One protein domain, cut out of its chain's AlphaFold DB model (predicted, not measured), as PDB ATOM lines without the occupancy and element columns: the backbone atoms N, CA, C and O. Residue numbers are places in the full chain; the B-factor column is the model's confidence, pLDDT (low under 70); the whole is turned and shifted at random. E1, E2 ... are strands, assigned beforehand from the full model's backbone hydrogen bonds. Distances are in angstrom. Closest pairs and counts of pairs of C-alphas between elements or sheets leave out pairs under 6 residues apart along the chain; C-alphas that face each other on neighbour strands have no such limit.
ATOM      1  N   MET A   1     -47.549 -24.565 -28.696       80.88
ATOM      2  CA  MET A   1     -48.999 -24.457 -28.404       80.88
ATOM      3  C   MET A   1     -49.181 -24.521 -26.897       80.88
ATOM      4  O   MET A   1     -48.517 -25.354 -26.289       80.88
ATOM      5  N   VAL A   2     -50.007 -23.657 -26.302       88.69
ATOM      6  CA  VAL A   2     -50.280 -23.629 -24.852       88.69
ATOM      7  C   VAL A   2     -51.781 -23.768 -24.635       88.69
ATOM      8  O   VAL A   2     -52.562 -23.195 -25.392       88.69
ATOM      9  N   LEU A   3     -52.174 -24.567 -23.650       90.19
ATOM     10  CA  LEU A   3     -53.557 -24.783 -23.250       90.19
ATOM     11  C   LEU A   3     -53.736 -24.311 -21.809       90.19
ATOM     12  O   LEU A   3     -52.965 -24.699 -20.931       90.19
ATOM     13  N   TYR A   4     -54.788 -23.532 -21.581       92.12
ATOM     14  CA  TYR A   4     -55.217 -23.084 -20.260       92.12
ATOM     15  C   TYR A   4     -56.509 -23.810 -19.903       92.12
ATOM     16  O   TYR A   4     -57.473 -23.763 -20.670       92.12
ATOM     17  N   TYR A   5     -56.537 -24.501 -18.769       89.94
ATOM     18  CA  TYR A   5     -57.728 -25.221 -18.324       89.94
ATOM     19  C   TYR A   5     -57.828 -25.259 -16.801       89.94
ATOM     20  O   TYR A   5     -56.847 -25.080 -16.080       89.94
ATOM     21  N   THR A   6     -59.048 -25.478 -16.313       89.44
ATOM     22  CA  THR A   6     -59.348 -25.557 -14.882       89.44
ATOM     23  C   THR A   6     -59.891 -26.921 -14.524       89.44
ATOM     24  O   THR A   6     -60.758 -27.441 -15.230       89.44
ATOM     25  N   LEU A   7     -59.438 -27.469 -13.403       87.56
ATOM     26  CA  LEU A   7     -59.947 -28.725 -12.865       87.56
ATOM     27  C   LEU A   7     -60.381 -28.547 -11.410       87.56
ATOM     28  O   LEU A   7     -59.705 -27.836 -10.664       87.56
ATOM     29  N   PRO A   8     -61.481 -29.196 -10.992       84.50
ATOM     30  CA  PRO A   8     -61.811 -29.306  -9.583       84.50
ATOM     31  C   PRO A   8     -60.827 -30.276  -8.920       84.50
ATOM     32  O   PRO A   8     -60.711 -31.431  -9.335       84.50
ATOM     33  N   LYS A   9     -60.115 -29.811  -7.897       78.25
ATOM     34  CA  LYS A   9     -59.254 -30.633  -7.049       78.25
ATOM     35  C   LYS A   9     -59.589 -30.318  -5.597       78.25
ATOM     36  O   LYS A   9     -59.477 -29.171  -5.184       78.25
ATOM     37  N   ASP A  10     -60.070 -31.320  -4.867       76.75
ATOM     38  CA  ASP A  10     -60.414 -31.211  -3.441       76.75
ATOM     39  C   ASP A  10     -61.387 -30.057  -3.099       76.75
ATOM     40  O   ASP A  10     -61.342 -29.485  -2.018       76.75
ATOM     41  N   GLY A  11     -62.290 -29.714  -4.028       77.88
ATOM     42  CA  GLY A  11     -63.284 -28.643  -3.858       77.88
ATOM     43  C   GLY A  11     -62.852 -27.264  -4.373       77.88
ATOM     44  O   GLY A  11     -63.709 -26.404  -4.568       77.88
ATOM     45  N   GLU A  12     -61.572 -27.065  -4.695       80.31
ATOM     46  CA  GLU A  12     -61.056 -25.819  -5.272       80.31
ATOM     47  C   GLU A  12     -60.793 -25.940  -6.781       80.31
ATOM     48  O   GLU A  12     -60.489 -27.012  -7.314       80.31
ATOM     49  N   ARG A  13     -60.925 -24.820  -7.507       84.75
ATOM     50  CA  ARG A  13     -60.597 -24.757  -8.938       84.75
ATOM     51  C   ARG A  13     -59.109 -24.481  -9.111       84.75
ATOM     52  O   ARG A  13     -58.655 -23.361  -8.907       84.75
ATOM     53  N   GLN A  14     -58.363 -25.486  -9.556       87.56
ATOM     54  CA  GLN A  14     -56.959 -25.322  -9.911       87.56
ATOM     55  C   GLN A  14     -56.837 -24.862 -11.367       87.56
ATOM     56  O   GLN A  14     -57.339 -25.527 -12.276       87.56
ATOM     57  N   HIS A  15     -56.144 -23.744 -11.585       91.69
ATOM     58  CA  HIS A  15     -55.772 -23.256 -12.913       91.69
ATOM     59  C   HIS A  15     -54.464 -23.907 -13.357       91.69
ATOM     60  O   HIS A  15     -53.480 -23.899 -12.617       91.69
ATOM     61  N   ILE A  16     -54.456 -24.481 -14.557       91.75
ATOM     62  CA  ILE A  16     -53.286 -25.148 -15.121       91.75
ATOM     63  C   ILE A  16     -52.993 -24.563 -16.497       91.75
ATOM     64  O   ILE A  16     -53.870 -24.477 -17.360       91.75
ATOM     65  N   GLU A  17     -51.732 -24.189 -16.688       93.62
ATOM     66  CA  GLU A  17     -51.155 -23.817 -17.972       93.62
ATOM     67  C   GLU A  17     -50.230 -24.939 -18.442       93.62
ATOM     68  O   GLU A  17     -49.261 -25.299 -17.771       93.62
ATOM     69  N   GLU A  18     -50.521 -25.512 -19.608       93.25
ATOM     70  CA  GLU A  18     -49.726 -26.600 -20.160       93.25
ATOM     71  C   GLU A  18     -49.335 -26.337 -21.613       93.25
ATOM     72  O   GLU A  18     -50.172 -26.200 -22.503       93.25
ATOM     73  N   SER A  19     -48.025 -26.304 -21.871       93.50
ATOM     74  CA  SER A  19     -47.487 -26.254 -23.232       93.50
ATOM     75  C   SER A  19     -47.319 -27.643 -23.856       93.50
ATOM     76  O   SER A  19     -47.065 -28.630 -23.162       93.50
ATOM     77  N   PHE A  20     -47.399 -27.708 -25.182       93.44
ATOM     78  CA  PHE A  20     -47.213 -28.922 -25.972       93.44
ATOM     79  C   PHE A  20     -46.192 -28.703 -27.082       93.44
ATOM     80  O   PHE A  20     -46.204 -27.669 -27.762       93.44
ATOM     81  N   VAL A  21     -45.348 -29.717 -27.270       94.06
ATOM     82  CA  VAL A  21     -44.382 -29.809 -28.363       94.06
ATOM     83  C   VAL A  21     -44.971 -30.699 -29.447       94.06
ATOM     84  O   VAL A  21     -45.552 -31.748 -29.157       94.06
ATOM     85  N   MET A  22     -44.837 -30.263 -30.695       94.56
ATOM     86  CA  MET A  22     -45.255 -31.030 -31.858       94.56
ATOM     87  C   MET A  22     -44.055 -31.311 -32.746       94.56
ATOM     88  O   MET A  22     -43.252 -30.418 -33.008       94.56
ATOM     89  N   SER A  23     -43.968 -32.538 -33.242       95.19
ATOM     90  CA  SER A  23     -42.977 -32.937 -34.237       95.19
ATOM     91  C   SER A  23     -43.657 -33.549 -35.454       95.19
ATOM     92  O   SER A  23     -44.752 -34.108 -35.373       95.19
ATOM     93  N   ALA A  24     -43.023 -33.413 -36.614       95.62
ATOM     94  CA  ALA A  24     -43.506 -33.978 -37.864       95.62
ATOM     95  C   ALA A  24     -42.600 -35.126 -38.309       95.62
ATOM     96  O   ALA A  24     -41.384 -35.076 -38.145       95.62
ATOM     97  N   THR A  25     -43.197 -36.148 -38.910       96.06
ATOM     98  CA  THR A  25     -42.476 -37.169 -39.676       96.06
ATOM     99  C   THR A  25     -42.953 -37.130 -41.118       96.06
ATOM    100  O   THR A  25     -44.167 -37.115 -41.358       96.06
ATOM    101  N   GLU A  26     -42.029 -37.157 -42.070       96.56
ATOM    102  CA  GLU A  26     -42.356 -37.296 -43.491       96.56
ATOM    103  C   GLU A  26     -43.055 -38.632 -43.758       96.56
ATOM    104  O   GLU A  26     -42.923 -39.590 -42.987       96.56
ATOM    105  N   GLN A  27     -43.896 -38.680 -44.790       95.62
ATOM    106  CA  GLN A  27     -44.656 -39.878 -45.146       95.62
ATOM    107  C   GLN A  27     -44.214 -40.413 -46.515       95.62
ATOM    108  O   GLN A  27     -43.965 -39.612 -47.414       95.62
ATOM    109  N   PRO A  28     -44.173 -41.749 -46.706       93.62
ATOM    110  CA  PRO A  28     -43.688 -42.361 -47.949       93.62
ATOM    111  C   PRO A  28     -44.410 -41.903 -49.222       93.62
ATOM    112  O   PRO A  28     -43.807 -41.856 -50.284       93.62
ATOM    113  N   PHE A  29     -45.693 -41.549 -49.118       93.56
ATOM    114  CA  PHE A  29     -46.528 -41.114 -50.246       93.56
ATOM    115  C   PHE A  29     -46.699 -39.587 -50.310       93.56
ATOM    116  O   PHE A  29     -47.677 -39.092 -50.863       93.56
ATOM    117  N   GLY A  30     -45.769 -38.839 -49.711       93.25
ATOM    118  CA  GLY A  30     -45.834 -37.386 -49.609       93.25
ATOM    119  C   GLY A  30     -46.641 -36.885 -48.407       93.25
ATOM    120  O   GLY A  30     -47.465 -37.588 -47.815       93.25
ATOM    121  N   GLY A  31     -46.371 -35.636 -48.026       94.06
ATOM    122  CA  GLY A  31     -46.980 -34.981 -46.870       94.06
ATOM    123  C   GLY A  31     -46.270 -35.256 -45.541       94.06
ATOM    124  O   GLY A  31     -45.227 -35.909 -45.463       94.06
ATOM    125  N   ARG A  32     -46.844 -34.712 -44.464       95.44
ATOM    126  CA  ARG A  32     -46.300 -34.795 -43.103       95.44
ATOM    127  C   ARG A  32     -47.334 -35.377 -42.156       95.44
ATOM    128  O   ARG A  32     -48.502 -34.993 -42.172       95.44
ATOM    129  N   ARG A  33     -46.891 -36.278 -41.286       95.06
ATOM    130  CA  ARG A  33     -47.669 -36.737 -40.138       95.06
ATOM    131  C   ARG A  33     -47.201 -35.986 -38.900       95.06
ATOM    132  O   ARG A  33     -46.063 -36.154 -38.476       95.06
ATOM    133  N   TRP A  34     -48.098 -35.186 -38.335       95.38
ATOM    134  CA  TRP A  34     -47.875 -34.485 -37.077       95.38
ATOM    135  C   TRP A  34     -48.083 -35.405 -35.874       95.38
ATOM    136  O   TRP A  34     -48.966 -36.270 -35.867       95.38
ATOM    137  N   TRP A  35     -47.267 -35.179 -34.854       96.50
ATOM    138  CA  TRP A  35     -47.268 -35.863 -33.573       96.50
ATOM    139  C   TRP A  35     -47.212 -34.837 -32.451       96.50
ATOM    140  O   TRP A  35     -46.625 -33.772 -32.610       96.50
ATOM    141  N   ILE A  36     -47.782 -35.192 -31.306       95.88
ATOM    142  CA  ILE A  36     -47.636 -34.471 -30.046       95.88
ATOM    143  C   ILE A  36     -46.657 -35.258 -29.178       95.88
ATOM    144  O   ILE A  36     -46.782 -36.480 -29.049       95.88
ATOM    145  N   GLU A  37     -45.694 -34.586 -28.568       96.06
ATOM    146  CA  GLU A  37     -44.742 -35.221 -27.659       96.06
ATOM    147  C   GLU A  37     -45.299 -35.241 -26.237       96.06
ATOM    148  O   GLU A  37     -45.693 -34.220 -25.670       96.06
ATOM    149  N   CYS A  38     -45.372 -36.437 -25.652       95.44
ATOM    150  CA  CYS A  38     -45.874 -36.597 -24.296       95.44
ATOM    151  C   CYS A  38     -44.871 -36.045 -23.279       95.44
ATOM    152  O   CYS A  38     -43.798 -36.617 -23.109       95.44
ATOM    153  N   LYS A  39     -45.259 -35.038 -22.489       94.19
ATOM    154  CA  LYS A  39     -44.417 -34.499 -21.403       94.19
ATOM    155  C   LYS A  39     -44.079 -35.486 -20.278       94.19
ATOM    156  O   LYS A  39     -43.190 -35.214 -19.487       94.19
ATOM    157  N   GLY A  40     -44.783 -36.614 -20.179       93.19
ATOM    158  CA  GLY A  40     -44.494 -37.634 -19.166       93.19
ATOM    159  C   GLY A  40     -43.426 -38.650 -19.571       93.19
ATOM    160  O   GLY A  40     -42.790 -39.227 -18.701       93.19
ATOM    161  N   CYS A  41     -43.250 -38.918 -20.868       94.44
ATOM    162  CA  CYS A  41     -42.341 -39.975 -21.335       94.44
ATOM    163  C   CYS A  41     -41.570 -39.650 -22.620       94.44
ATOM    164  O   CYS A  41     -40.874 -40.517 -23.136       94.44
ATOM    165  N   GLY A  42     -41.745 -38.458 -23.193       93.81
ATOM    166  CA  GLY A  42     -41.100 -38.018 -24.435       93.81
ATOM    167  C   GLY A  42     -41.596 -38.703 -25.716       93.81
ATOM    168  O   GLY A  42     -41.201 -38.323 -26.812       93.81
ATOM    169  N   LEU A  43     -42.472 -39.710 -25.626       94.69
ATOM    170  CA  LEU A  43     -42.924 -40.449 -26.807       94.69
ATOM    171  C   LEU A  43     -43.873 -39.621 -27.686       94.69
ATOM    172  O   LEU A  43     -44.792 -38.961 -27.192       94.69
ATOM    173  N   ARG A  44     -43.711 -39.768 -29.007       95.88
ATOM    174  CA  ARG A  44     -44.611 -39.218 -30.031       95.88
ATOM    175  C   ARG A  44     -45.963 -39.928 -30.006       95.88
ATOM    176  O   ARG A  44     -46.046 -41.148 -30.143       95.88
TER     177      ARG A  44
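Overview. This is residues 1 to 44 of the 138 residues of an uncharacterized protein of Hyphomonadaceae bacterium (UniProt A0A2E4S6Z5). Two strand hairpins, E1 with E2 and E3 with E4, stand end to end and make one long, thin rod. E2 runs on into E3 at 38 degrees across a break of one residue, and this near-continuous strand pair makes the length, with E1 beside E2 at one end and E4 beside E3 at the other. After E4, residues 38 to 44 make a loop that folds back. The printed part has 44 residues with no named helix and four named strands, E1, E2, E3 and E4 along the chain, in two antiparallel sheets of two strands; its class is all strand. The whole is extended, with a radius of gyration of the C-alphas of 15.6 A and spans of 51 by 18 by 12 A.

Along the chain. Begin with the sheet of the two longest strands by residues. Find C-alpha 2 at (-50.280, -23.629, -24.852); from there E1, residues 2 to 9, runs 21.1 A to C-alpha 9 at (-59.254, -30.633, -7.049). E2, residues 12 to 19, returns over 22.5 A from C-alpha 12 to C-alpha 19. Past Phe 20, E3 takes residues 21 to 26 and measures 17.0 A. E4, residues 32 to 37, measures 15.5 A and ends at C-alpha 37, at (-44.742, -35.221, -27.659).

Arrangement. Look first at E1 and E2, a hairpin of antiparallel neighbour strands whose directions stand at 156 degrees. The C-alphas of Val 2 and Ser 19 face each other at 4.2 A, and those of Lys 9 and Glu 12 at 5.4 A. Between the two strands, N 3 and O 18 are within hydrogen-bond range at 2.8 A, and so are N 16 and O 5 at 2.9 A. Move on through Phe 20, and you find that E2 and E3 meet only through their link. E3 and E4 are the second hairpin, antiparallel at 150 degrees. Here the C-alphas of Ala 24 and Trp 34 face each other at 4.5 A. N 35 and O 23 are within hydrogen-bond range at 2.8 A, as are N 25 and O 33 at 2.9 A. E1 is apart from E3 and from E4, and E2 is apart from E4.

Size, cuts and confidence. The two C-alphas farthest apart are those of Gly 11, in the link from E1 to E2, and Phe 29, in the link from E3 to E4, at 50.9 A. The C-alphas of Met 1, the chain's first residue, and Arg 44, the last printed one, are 15.5 A apart. The printed part has no cut. The links E1 to E2, E2 to E3 and E3 to E4 are tight, with 2, 1 and 5 residues between the strands, and no link is long. The mean pLDDT of the printed part is 91.5, and no printed residue is under 70.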